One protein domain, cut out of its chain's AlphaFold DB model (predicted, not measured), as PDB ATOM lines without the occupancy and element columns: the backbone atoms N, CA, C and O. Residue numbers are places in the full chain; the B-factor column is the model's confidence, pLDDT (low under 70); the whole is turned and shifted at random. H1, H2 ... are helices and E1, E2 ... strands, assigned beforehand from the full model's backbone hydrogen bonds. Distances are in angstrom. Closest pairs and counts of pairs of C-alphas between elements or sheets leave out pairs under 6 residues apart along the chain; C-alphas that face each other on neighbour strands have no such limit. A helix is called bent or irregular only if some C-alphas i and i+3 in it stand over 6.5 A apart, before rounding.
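What this domain is: This is residues 146 to 151 and 337 to 415 of the 415 residues of the protein "Transcription repressor" of Nyssa sinensis (UniProt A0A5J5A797). A long antiparallel hairpin of two strands, E1 and E2, runs along one side of a group of three helices. H2 packs on E1, H3 packs on H1 and H2, and the first residues, 146 to 147, pair briefly with E2. The 85 printed residues include two named strands, then three named helices, class mixed. The whole is compact, with a radius of gyration of the C-alphas of 12.3 A and spans of 40 by 35 by 23 A.

Where its parts are: Start at C-alpha 146, (-49.518, -18.135, -29.538). Beyond the cut, find E1, residues 340 to 347, 21.6 A long, and E2, residues 350 to 360, 31.4 A. H1, residues 364 to 378, runs 20.7 A from C-alpha 364 at (-57.229, -23.038, -27.997). H2 is residues 384 to 397, 20.2 A. H3, residues 400 to 410, 15.2 A, ends at C-alpha 410, (-51.773, -28.824, -37.894); it is irregular, with C-alphas 401 and 404 7.1 A apart.

How they stand to each other: In the hairpin E1 and E2, at 147 degrees, look for N 343 and O 354, 2.9 A apart, within hydrogen-bond range. The closest C-alphas of E1 and H2, Val 347 and Asp 386, are 5.6 A apart. H1 and H2 are close but not clearly touching, closest at the C-alphas of Ile 376 and Leu 387, 7.8 A. H3 touches H1, closest at the C-alphas of Arg 369 and Val 409, 5.8 A, at a steep tilt of 55 degrees, the same way. H2, with residues 391 to 395 alone, touches H3 in a helical hairpin, a shallow tilt of 27 degrees, opposite ways; the closest C-alphas, Leu 395 and His 403, are 5.9 A apart. E1 and H3 are apart. Every O i to N i+4 pair is within hydrogen-bond range in H1 and H2; in H3, 5 of 7 are.

The domain as a whole: The C-alphas farthest apart, Asn 337 and Asn 415, are 40.6 A apart. Residues 152 to 336 are not printed; C-alphas 151 and 337 stand 19.5 A apart across the cut. The links E1 to E2, E2 to H1, H1 to H2 and H2 to H3 are tight. Find pLDDT under 70 at 13 residues, among them 149 to 151, 337 to 339 and 413 to 415.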
ATOM      1  N   SER A 146     -49.464 -18.406 -28.092       83.69
ATOM      2  CA  SER A 146     -49.518 -18.135 -29.538       83.69
ATOM      3  C   SER A 146     -48.225 -17.461 -29.984       83.69
ATOM      4  O   SER A 146     -47.746 -16.562 -29.288       83.69
ATOM      5  N   LEU A 147     -47.711 -17.816 -31.161       82.06
ATOM      6  CA  LEU A 147     -46.707 -17.000 -31.843       82.06
ATOM      7  C   LEU A 147     -47.335 -15.670 -32.288       82.06
ATOM      8  O   LEU A 147     -48.520 -15.609 -32.621       82.06
ATOM      9  N   LEU A 148     -46.541 -14.603 -32.231       75.56
ATOM     10  CA  LEU A 148     -46.892 -13.260 -32.673       75.56
ATOM     11  C   LEU A 148     -46.302 -12.991 -34.056       75.56
ATOM     12  O   LEU A 148     -45.122 -13.250 -34.287       75.56
ATOM     13  N   SER A 149     -47.103 -12.335 -34.889       66.81
ATOM     14  CA  SER A 149     -46.647 -11.555 -36.036       66.81
ATOM     15  C   SER A 149     -45.553 -10.550 -35.666       66.81
ATOM     16  O   SER A 149     -45.516 -10.038 -34.539       66.81
ATOM     17  N   ASP A 150     -44.698 -10.179 -36.625       67.31
ATOM     18  CA  ASP A 150     -43.659  -9.157 -36.396       67.31
ATOM     19  C   ASP A 150     -44.279  -7.814 -36.000       67.31
ATOM     20  O   ASP A 150     -43.761  -7.085 -35.147       67.31
ATOM     21  N   SER A 151     -45.433  -7.509 -36.598       61.06
ATOM     22  CA  SER A 151     -46.222  -6.310 -36.327       61.06
ATOM     23  C   SER A 151     -46.737  -6.273 -34.879       61.06
ATOM     24  O   SER A 151     -46.593  -5.247 -34.202       61.06
ATOM     25  N   ASN A 337     -40.178 -11.891 -17.746       52.25
ATOM     26  CA  ASN A 337     -41.569 -11.765 -18.186       52.25
ATOM     27  C   ASN A 337     -42.190 -13.126 -18.538       52.25
ATOM     28  O   ASN A 337     -42.030 -13.622 -19.650       52.25
ATOM     29  N   TRP A 338     -42.961 -13.681 -17.604       58.19
ATOM     30  CA  TRP A 338     -43.756 -14.902 -17.778       58.19
ATOM     31  C   TRP A 338     -44.759 -14.844 -18.952       58.19
ATOM     32  O   TRP A 338     -45.158 -15.893 -19.461       58.19
ATOM     33  N   GLU A 339     -45.138 -13.642 -19.404       60.97
ATOM     34  CA  GLU A 339     -46.083 -13.420 -20.507       60.97
ATOM     35  C   GLU A 339     -45.451 -13.569 -21.900       60.97
ATOM     36  O   GLU A 339     -46.181 -13.752 -22.871       60.97
ATOM     37  N   LEU A 340     -44.120 -13.479 -22.037       73.69
ATOM     38  CA  LEU A 340     -43.438 -13.469 -23.338       73.69
ATOM     39  C   LEU A 340     -42.292 -14.478 -23.404       73.69
ATOM     40  O   LEU A 340     -41.272 -14.332 -22.733       73.69
ATOM     41  N   ARG A 341     -42.418 -15.450 -24.307       77.62
ATOM     42  CA  ARG A 341     -41.334 -16.362 -24.701       77.62
ATOM     43  C   ARG A 341     -40.749 -15.923 -26.045       77.62
ATOM     44  O   ARG A 341     -41.439 -15.307 -26.852       77.62
ATOM     45  N   ARG A 342     -39.480 -16.242 -26.302       74.50
ATOM     46  CA  ARG A 342     -38.877 -16.150 -27.644       74.50
ATOM     47  C   ARG A 342     -38.714 -17.555 -28.204       74.50
ATOM     48  O   ARG A 342     -38.328 -18.458 -27.467       74.50
ATOM     49  N   CYS A 343     -38.986 -17.715 -29.489       72.38
ATOM     50  CA  CYS A 343     -38.694 -18.911 -30.261       72.38
ATOM     51  C   CYS A 343     -37.920 -18.472 -31.502       72.38
ATOM     52  O   CYS A 343     -38.352 -17.557 -32.199       72.38
ATOM     53  N   ALA A 344     -36.773 -19.094 -31.756       70.19
ATOM     54  CA  ALA A 344     -35.978 -18.815 -32.940       70.19
ATOM     55  C   ALA A 344     -35.881 -20.076 -33.794       70.19
ATOM     56  O   ALA A 344     -35.621 -21.159 -33.266       70.19
ATOM     57  N   PHE A 345     -36.106 -19.930 -35.094       70.69
ATOM     58  CA  PHE A 345     -36.022 -21.013 -36.069       70.69
ATOM     59  C   PHE A 345     -35.494 -20.472 -37.402       70.69
ATOM     60  O   PHE A 345     -35.166 -19.291 -37.515       70.69
ATOM     61  N   ILE A 346     -35.327 -21.349 -38.387       71.69
ATOM     62  CA  ILE A 346     -34.831 -20.986 -39.716       71.69
ATOM     63  C   ILE A 346     -35.963 -21.187 -40.725       71.69
ATOM     64  O   ILE A 346     -36.658 -22.198 -40.639       71.69
ATOM     65  N   VAL A 347     -36.126 -20.236 -41.651       71.62
ATOM     66  CA  VAL A 347     -37.044 -20.296 -42.805       71.62
ATOM     67  C   VAL A 347     -36.274 -19.913 -44.066       71.62
ATOM     68  O   VAL A 347     -35.586 -18.892 -44.056       71.62
ATOM     69  N   ASP A 348     -36.321 -20.727 -45.125       66.44
ATOM     70  CA  ASP A 348     -35.556 -20.516 -46.375       66.44
ATOM     71  C   ASP A 348     -34.064 -20.158 -46.138       66.44
ATOM     72  O   ASP A 348     -33.472 -19.287 -46.785       66.44
ATOM     73  N   GLY A 349     -33.440 -20.797 -45.140       67.44
ATOM     74  CA  GLY A 349     -32.045 -20.552 -44.743       67.44
ATOM     75  C   GLY A 349     -31.790 -19.249 -43.966       67.44
ATOM     76  O   GLY A 349     -30.643 -18.953 -43.634       67.44
ATOM     77  N   ARG A 350     -32.830 -18.473 -43.640       70.69
ATOM     78  CA  ARG A 350     -32.759 -17.226 -42.860       70.69
ATOM     79  C   ARG A 350     -33.147 -17.474 -41.408       70.69
ATOM     80  O   ARG A 350     -34.122 -18.164 -41.137       70.69
ATOM     81  N   PHE A 351     -32.398 -16.892 -40.475       67.81
ATOM     82  CA  PHE A 351     -32.700 -16.958 -39.044       67.81
ATOM     83  C   PHE A 351     -33.829 -15.987 -38.680       67.81
ATOM     84  O   PHE A 351     -33.729 -14.795 -38.972       67.81
ATOM     85  N   GLU A 352     -34.867 -16.495 -38.021       74.19
ATOM     86  CA  GLU A 352     -36.074 -15.760 -37.646       74.19
ATOM     87  C   GLU A 352     -36.328 -15.809 -36.134       74.19
ATOM     88  O   GLU A 352     -36.358 -16.884 -35.531       74.19
ATOM     89  N   GLU A 353     -36.543 -14.642 -35.513       69.12
ATOM     90  CA  GLU A 353     -36.853 -14.500 -34.081       69.12
ATOM     91  C   GLU A 353     -38.334 -14.165 -33.874       69.12
ATOM     92  O   GLU A 353     -38.746 -13.004 -33.908       69.12
ATOM     93  N   SER A 354     -39.142 -15.180 -33.577       72.75
ATOM     94  CA  SER A 354     -40.555 -14.996 -33.245       72.75
ATOM     95  C   SER A 354     -40.765 -14.834 -31.736       72.75
ATOM     96  O   SER A 354     -40.155 -15.519 -30.909       72.75
ATOM     97  N   CYS A 355     -41.660 -13.928 -31.347       77.88
ATOM     98  CA  CYS A 355     -42.106 -13.796 -29.959       77.88
ATOM     99  C   CYS A 355     -43.412 -14.574 -29.766       77.88
ATOM    100  O   CYS A 355     -44.252 -14.582 -30.656       77.88
ATOM    101  N   ALA A 356     -43.610 -15.192 -28.605       82.94
ATOM    102  CA  ALA A 356     -44.845 -15.881 -28.249       82.94
ATOM    103  C   ALA A 356     -45.472 -15.249 -27.006       82.94
ATOM    104  O   ALA A 356     -44.795 -15.101 -25.986       82.94
ATOM    105  N   LEU A 357     -46.755 -14.897 -27.082       83.38
ATOM    106  CA  LEU A 357     -47.508 -14.267 -25.996       83.38
ATOM    107  C   LEU A 357     -48.356 -15.308 -25.257       83.38
ATOM    108  O   LEU A 357     -49.112 -16.045 -25.895       83.38
ATOM    109  N   LYS A 358     -48.265 -15.334 -23.922       84.38
ATOM    110  CA  LYS A 358     -49.165 -16.100 -23.049       84.38
ATOM    111  C   LYS A 358     -50.560 -15.463 -23.122       84.38
ATOM    112  O   LYS A 358     -50.732 -14.307 -22.741       84.38
ATOM    113  N   LYS A 359     -51.547 -16.203 -23.627       84.38
ATOM    114  CA  LYS A 359     -52.957 -15.803 -23.733       84.38
ATOM    115  C   LYS A 359     -53.823 -16.761 -22.919       84.38
ATOM    116  O   LYS A 359     -53.683 -17.975 -23.047       84.38
ATOM    117  N   THR A 360     -54.767 -16.232 -22.147       85.12
ATOM    118  CA  THR A 360     -55.912 -17.014 -21.659       85.12
ATOM    119  C   THR A 360     -56.919 -17.161 -22.798       85.12
ATOM    120  O   THR A 360     -57.478 -16.161 -23.249       85.12
ATOM    121  N   SER A 361     -57.123 -18.385 -23.274       83.88
ATOM    122  CA  SER A 361     -57.968 -18.723 -24.417       83.88
ATOM    123  C   SER A 361     -59.179 -19.543 -23.984       83.88
ATOM    124  O   SER A 361     -59.044 -20.533 -23.270       83.88
ATOM    125  N   SER A 362     -60.360 -19.163 -24.469       86.81
ATOM    126  CA  SER A 362     -61.578 -19.979 -24.392       86.81
ATOM    127  C   SER A 362     -61.714 -20.966 -25.559       86.81
ATOM    128  O   SER A 362     -62.559 -21.856 -25.510       86.81
ATOM    129  N   ASN A 363     -60.895 -20.830 -26.609       90.62
ATOM    130  CA  ASN A 363     -60.865 -21.739 -27.754       90.62
ATOM    131  C   ASN A 363     -59.422 -21.922 -28.274       90.62
ATOM    132  O   ASN A 363     -59.059 -21.362 -29.317       90.62
ATOM    133  N   PRO A 364     -58.599 -22.742 -27.584       91.94
ATOM    134  CA  PRO A 364     -57.229 -23.038 -27.997       91.94
ATOM    135  C   PRO A 364     -57.104 -23.515 -29.449       91.94
ATOM    136  O   PRO A 364     -56.136 -23.172 -30.120       91.94
ATOM    137  N   TYR A 365     -58.088 -24.267 -29.957       92.06
ATOM    138  CA  TYR A 365     -58.088 -24.760 -31.338       92.06
ATOM    139  C   TYR A 365     -58.086 -23.600 -32.346       92.06
ATOM    140  O   TYR A 365     -57.228 -23.541 -33.224       92.06
ATOM    141  N   SER A 366     -58.991 -22.631 -32.178       91.81
ATOM    142  CA  SER A 366     -59.066 -21.453 -33.052       91.81
ATOM    143  C   SER A 366     -57.845 -20.538 -32.916       91.81
ATOM    144  O   SER A 366     -57.385 -19.983 -33.916       91.81
ATOM    145  N   ASP A 367     -57.289 -20.397 -31.711       91.69
ATOM    146  CA  ASP A 367     -56.108 -19.557 -31.476       91.69
ATOM    147  C   ASP A 367     -54.827 -20.158 -32.066       91.69
ATOM    148  O   ASP A 367     -54.047 -19.434 -32.688       91.69
ATOM    149  N   PHE A 368     -54.611 -21.474 -31.936       93.00
ATOM    150  CA  PHE A 368     -53.494 -22.144 -32.605       93.00
ATOM    151  C   PHE A 368     -53.661 -22.106 -34.125       93.00
ATOM    152  O   PHE A 368     -52.702 -21.791 -34.825       93.00
ATOM    153  N   ARG A 369     -54.875 -22.332 -34.641       93.19
ATOM    154  CA  ARG A 369     -55.181 -22.281 -36.081       93.19
ATOM    155  C   ARG A 369     -54.883 -20.914 -36.683       93.19
ATOM    156  O   ARG A 369     -54.230 -20.826 -37.718       93.19
ATOM    157  N   THR A 370     -55.324 -19.853 -36.012       91.25
ATOM    158  CA  THR A 370     -55.078 -18.471 -36.443       91.25
ATOM    159  C   THR A 370     -53.584 -18.166 -36.402       91.25
ATOM    160  O   THR A 370     -53.025 -17.755 -37.411       91.25
ATOM    161  N   SER A 371     -52.909 -18.485 -35.291       91.81
ATOM    162  CA  SER A 371     -51.471 -18.239 -35.121       91.81
ATOM    163  C   SER A 371     -50.605 -19.031 -36.117       91.81
ATOM    164  O   SER A 371     -49.618 -18.501 -36.617       91.81
ATOM    165  N   MET A 372     -50.976 -20.267 -36.476       91.81
ATOM    166  CA  MET A 372     -50.296 -21.032 -37.533       91.81
ATOM    167  C   MET A 372     -50.485 -20.396 -38.915       91.81
ATOM    168  O   MET A 372     -49.518 -20.272 -39.662       91.81
ATOM    169  N   VAL A 373     -51.702 -19.958 -39.259       90.56
ATOM    170  CA  VAL A 373     -51.973 -19.289 -40.545       90.56
ATOM    171  C   VAL A 373     -51.264 -17.932 -40.630       90.56
ATOM    172  O   VAL A 373     -50.670 -17.632 -41.661       90.56
ATOM    173  N   GLU A 374     -51.259 -17.146 -39.550       89.75
ATOM    174  CA  GLU A 374     -50.495 -15.894 -39.445       89.75
ATOM    175  C   GLU A 374     -48.999 -16.139 -39.681       89.75
ATOM    176  O   GLU A 374     -48.396 -15.465 -40.513       89.75
ATOM    177  N   MET A 375     -48.411 -17.147 -39.025       88.69
ATOM    178  CA  MET A 375     -47.001 -17.508 -39.213       88.69
ATOM    179  C   MET A 375     -46.689 -17.957 -40.647       88.69
ATOM    180  O   MET A 375     -45.692 -17.510 -41.212       88.69
ATOM    181  N   ILE A 376     -47.541 -18.786 -41.259       90.00
ATOM    182  CA  ILE A 376     -47.368 -19.235 -42.650       90.00
ATOM    183  C   ILE A 376     -47.407 -18.051 -43.623       90.00
ATOM    184  O   ILE A 376     -46.558 -17.954 -44.510       90.00
ATOM    185  N   VAL A 377     -48.361 -17.130 -43.448       87.44
ATOM    186  CA  VAL A 377     -48.549 -15.984 -44.347       87.44
ATOM    187  C   VAL A 377     -47.492 -14.897 -44.129       87.44
ATOM    188  O   VAL A 377     -46.959 -14.385 -45.112       87.44
ATOM    189  N   GLU A 378     -47.147 -14.538 -42.889       86.69
ATOM    190  CA  GLU A 378     -46.154 -13.483 -42.632       86.69
ATOM    191  C   GLU A 378     -44.716 -13.946 -42.887       86.69
ATOM    192  O   GLU A 378     -43.965 -13.239 -43.557       86.69
ATOM    193  N   LYS A 379     -44.330 -15.135 -42.402       83.62
ATOM    194  CA  LYS A 379     -42.967 -15.668 -42.579       83.62
ATOM    195  C   LYS A 379     -42.771 -16.425 -43.896       83.62
ATOM    196  O   LYS A 379     -41.677 -16.919 -44.134       83.62
ATOM    197  N   GLN A 380     -43.796 -16.487 -44.757       85.38
ATOM    198  CA  GLN A 380     -43.755 -17.138 -46.078       85.38
ATOM    199  C   GLN A 380     -43.338 -18.624 -45.994       85.38
ATOM    200  O   GLN A 380     -42.566 -19.122 -46.810       85.38
ATOM    201  N   ILE A 381     -43.837 -19.343 -44.981       86.19
ATOM    202  CA  ILE A 381     -43.452 -20.736 -44.708       86.19
ATOM    203  C   ILE A 381     -44.114 -21.657 -45.739       86.19
ATOM    204  O   ILE A 381     -45.271 -22.055 -45.592       86.19
ATOM    205  N   PHE A 382     -43.365 -21.995 -46.791       85.38
ATOM    206  CA  PHE A 382     -43.826 -22.876 -47.871       85.38
ATOM    207  C   PHE A 382     -43.083 -24.222 -47.927       85.38
ATOM    208  O   PHE A 382     -43.598 -25.192 -48.485       85.38
ATOM    209  N   GLY A 383     -41.892 -24.311 -47.325       86.94
ATOM    210  CA  GLY A 383     -41.115 -25.547 -47.232       86.94
ATOM    211  C   GLY A 383     -41.697 -26.553 -46.232       86.94
ATOM    212  O   GLY A 383     -42.158 -26.182 -45.154       86.94
ATOM    213  N   ALA A 384     -41.620 -27.848 -46.558       88.38
ATOM    214  CA  ALA A 384     -42.046 -28.928 -45.659       88.38
ATOM    215  C   ALA A 384     -41.280 -28.921 -44.324       88.38
ATOM    216  O   ALA A 384     -41.875 -29.118 -43.267       88.38
ATOM    217  N   GLU A 385     -39.971 -28.666 -44.385       88.19
ATOM    218  CA  GLU A 385     -39.092 -28.601 -43.216       88.19
ATOM    219  C   GLU A 385     -39.409 -27.383 -42.334       88.19
ATOM    220  O   GLU A 385     -39.489 -27.506 -41.115       88.19
ATOM    221  N   ASP A 386     -39.673 -26.221 -42.934       87.12
ATOM    222  CA  ASP A 386     -40.000 -24.992 -42.200       87.12
ATOM    223  C   ASP A 386     -41.388 -25.061 -41.547       87.12
ATOM    224  O   ASP A 386     -41.581 -24.577 -40.428       87.12
ATOM    225  N   LEU A 387     -42.336 -25.747 -42.192       91.06
ATOM    226  CA  LEU A 387     -43.639 -26.063 -41.611       91.06
ATOM    227  C   LEU A 387     -43.506 -27.032 -40.418       91.06
ATOM    228  O   LEU A 387     -44.207 -26.874 -39.416       91.06
ATOM    229  N   GLU A 388     -42.575 -27.991 -40.476       90.88
ATOM    230  CA  GLU A 388     -42.256 -28.849 -39.331       90.88
ATOM    231  C   GLU A 388     -41.572 -28.058 -38.202       90.88
ATOM    232  O   GLU A 388     -42.002 -28.148 -37.051       90.88
ATOM    233  N   ARG A 389     -40.576 -27.215 -38.507       89.00
ATOM    234  CA  ARG A 389     -39.913 -26.322 -37.533       89.00
ATOM    235  C   ARG A 389     -40.925 -25.418 -36.812       89.00
ATOM    236  O   ARG A 389     -40.831 -25.236 -35.596       89.00
ATOM    237  N   MET A 390     -41.935 -24.911 -37.526       91.69
ATOM    238  CA  MET A 390     -43.050 -24.163 -36.934       91.69
ATOM    239  C   MET A 390     -43.846 -25.019 -35.930       91.69
ATOM    240  O   MET A 390     -44.095 -24.570 -34.808       91.69
ATOM    241  N   LEU A 391     -44.211 -26.258 -36.282       92.88
ATOM    242  CA  LEU A 391     -44.894 -27.184 -35.366       92.88
ATOM    243  C   LEU A 391     -44.039 -27.493 -34.125       92.88
ATOM    244  O   LEU A 391     -44.529 -27.384 -32.999       92.88
ATOM    245  N   GLN A 392     -42.754 -27.805 -34.314       90.31
ATOM    246  CA  GLN A 392     -41.801 -28.053 -33.227       90.31
ATOM    247  C   GLN A 392     -41.702 -26.851 -32.268       90.31
ATOM    248  O   GLN A 392     -41.615 -27.037 -31.050       90.31
ATOM    249  N   CYS A 393     -41.777 -25.620 -32.787       90.06
ATOM    250  CA  CYS A 393     -41.836 -24.397 -31.985       90.06
ATOM    251  C   CYS A 393     -43.133 -24.308 -31.153       90.06
ATOM    252  O   CYS A 393     -43.056 -24.101 -29.938       90.06
ATOM    253  N   PHE A 394     -44.315 -24.530 -31.748       91.50
ATOM    254  CA  PHE A 394     -45.592 -24.533 -31.010       91.50
ATOM    255  C   PHE A 394     -45.619 -25.579 -29.885       91.50
ATOM    256  O   PHE A 394     -46.018 -25.253 -28.763       91.50
ATOM    257  N   LEU A 395     -45.153 -26.804 -30.156       92.19
ATOM    258  CA  LEU A 395     -45.046 -27.875 -29.158       92.19
ATOM    259  C   LEU A 395     -44.038 -27.512 -28.053       92.19
ATOM    260  O   LEU A 395     -44.333 -27.651 -26.868       92.19
ATOM    261  N   SER A 396     -42.877 -26.959 -28.412       89.19
ATOM    262  CA  SER A 396     -41.850 -26.551 -27.441       89.19
ATOM    263  C   SER A 396     -42.297 -25.419 -26.511       89.19
ATOM    264  O   SER A 396     -41.852 -25.369 -25.360       89.19
ATOM    265  N   LEU A 397     -43.156 -24.517 -26.998       89.69
ATOM    266  CA  LEU A 397     -43.675 -23.360 -26.263       89.69
ATOM    267  C   LEU A 397     -44.814 -23.694 -25.292       89.69
ATOM    268  O   LEU A 397     -44.986 -22.961 -24.315       89.69
ATOM    269  N   ASN A 398     -45.584 -24.753 -25.547       91.62
ATOM    270  CA  ASN A 398     -46.820 -25.077 -24.831       91.62
ATOM    271  C   ASN A 398     -46.680 -26.325 -23.940       91.62
ATOM    272  O   ASN A 398     -45.797 -27.158 -24.140       91.62
ATOM    273  N   SER A 399     -47.564 -26.456 -22.945       89.25
ATOM    274  CA  SER A 399     -47.682 -27.684 -22.140       89.25
ATOM    275  C   SER A 399     -48.160 -28.861 -22.998       89.25
ATOM    276  O   SER A 399     -48.938 -28.651 -23.933       89.25
ATOM    277  N   SER A 400     -47.759 -30.090 -22.650       90.06
ATOM    278  CA  SER A 400     -48.180 -31.326 -23.336       90.06
ATOM    279  C   SER A 400     -49.700 -31.492 -23.385       90.06
ATOM    280  O   SER A 400     -50.233 -31.979 -24.377       90.06
ATOM    281  N   TYR A 401     -50.416 -30.957 -22.391       90.75
ATOM    282  CA  TYR A 401     -51.878 -30.839 -22.378       90.75
ATOM    283  C   TYR A 401     -52.469 -30.231 -23.671       90.75
ATOM    284  O   TYR A 401     -53.548 -30.622 -24.112       90.75
ATOM    285  N   HIS A 402     -51.754 -29.305 -24.321       91.94
ATOM    286  CA  HIS A 402     -52.184 -28.683 -25.575       91.94
ATOM    287  C   HIS A 402     -51.650 -29.375 -26.836       91.94
ATOM    288  O   HIS A 402     -52.123 -29.056 -27.927       91.94
ATOM    289  N   HIS A 403     -50.687 -30.301 -26.736       94.00
ATOM    290  CA  HIS A 403     -49.998 -30.878 -27.904       94.00
ATOM    291  C   HIS A 403     -50.968 -31.598 -28.839       94.00
ATOM    292  O   HIS A 403     -50.957 -31.328 -30.037       94.00
ATOM    293  N   LYS A 404     -51.911 -32.376 -28.294       93.75
ATOM    294  CA  LYS A 404     -52.996 -33.000 -29.068       93.75
ATOM    295  C   LYS A 404     -53.817 -31.991 -29.884       93.75
ATOM    296  O   LYS A 404     -54.130 -32.258 -31.041       93.75
ATOM    297  N   ILE A 405     -54.134 -30.823 -29.317       93.88
ATOM    298  CA  ILE A 405     -54.886 -29.758 -30.010       93.88
ATOM    299  C   ILE A 405     -54.016 -29.119 -31.101       93.88
ATOM    300  O   ILE A 405     -54.475 -28.960 -32.227       93.88
ATOM    301  N   ILE A 406     -52.753 -28.809 -30.792       94.44
ATOM    302  CA  ILE A 406     -51.771 -28.250 -31.737       94.44
ATOM    303  C   ILE A 406     -51.603 -29.180 -32.953       94.44
ATOM    304  O   ILE A 406     -51.674 -28.726 -34.092       94.44
ATOM    305  N   VAL A 407     -51.457 -30.487 -32.722       94.44
ATOM    306  CA  VAL A 407     -51.339 -31.515 -33.770       94.44
ATOM    307  C   VAL A 407     -52.649 -31.684 -34.556       94.44
ATOM    308  O   VAL A 407     -52.613 -31.810 -35.780       94.44
ATOM    309  N   GLN A 408     -53.812 -31.634 -33.896       93.81
ATOM    310  CA  GLN A 408     -55.122 -31.717 -34.559       93.81
ATOM    311  C   GLN A 408     -55.423 -30.496 -35.446       93.81
ATOM    312  O   GLN A 408     -56.077 -30.642 -36.476       93.81
ATOM    313  N   VAL A 409     -54.953 -29.303 -35.068       94.00
ATOM    314  CA  VAL A 409     -54.991 -28.098 -35.915       94.00
ATOM    315  C   VAL A 409     -54.038 -28.253 -37.102       94.00
ATOM    316  O   VAL A 409     -54.431 -28.039 -38.242       94.00
ATOM    317  N   PHE A 410     -52.794 -28.673 -36.852       92.25
ATOM    318  CA  PHE A 410     -51.773 -28.824 -37.894       92.25
ATOM    319  C   PHE A 410     -52.168 -29.837 -38.985       92.25
ATOM    320  O   PHE A 410     -51.844 -29.654 -40.158       92.25
ATOM    321  N   TYR A 411     -52.899 -30.889 -38.607       89.06
ATOM    322  CA  TYR A 411     -53.461 -31.881 -39.526       89.06
ATOM    323  C   TYR A 411     -54.961 -31.683 -39.822       89.06
ATOM    324  O   TYR A 411     -55.608 -32.624 -40.291       89.06
ATOM    325  N   GLU A 412     -55.528 -30.489 -39.589       86.50
ATOM    326  CA  GLU A 412     -56.907 -30.169 -39.978       86.50
ATOM    327  C   GLU A 412     -57.053 -30.288 -41.500       86.50
ATOM    328  O   GLU A 412     -56.620 -29.433 -42.276       86.50
ATOM    329  N   LYS A 413     -57.691 -31.369 -41.951       52.44
ATOM    330  CA  LYS A 413     -58.094 -31.488 -43.348       52.44
ATOM    331  C   LYS A 413     -59.216 -30.493 -43.622       52.44
ATOM    332  O   LYS A 413     -60.255 -30.543 -42.967       52.44
ATOM    333  N   LYS A 414     -59.066 -29.705 -44.688       50.97
ATOM    334  CA  LYS A 414     -60.232 -29.348 -45.500       50.97
ATOM    335  C   LYS A 414     -60.824 -30.654 -46.039       50.97
ATOM    336  O   LYS A 414     -60.197 -31.296 -46.886       50.97
ATOM    337  N   ASN A 415     -61.968 -31.044 -45.486       33.47
ATOM    338  CA  ASN A 415     -62.929 -31.912 -46.161       33.47
ATOM    339  C   ASN A 415     -63.728 -31.071 -47.166       33.47
ATOM    340  O   ASN A 415     -63.903 -29.862 -46.883       33.47
TER     341      ASN A 415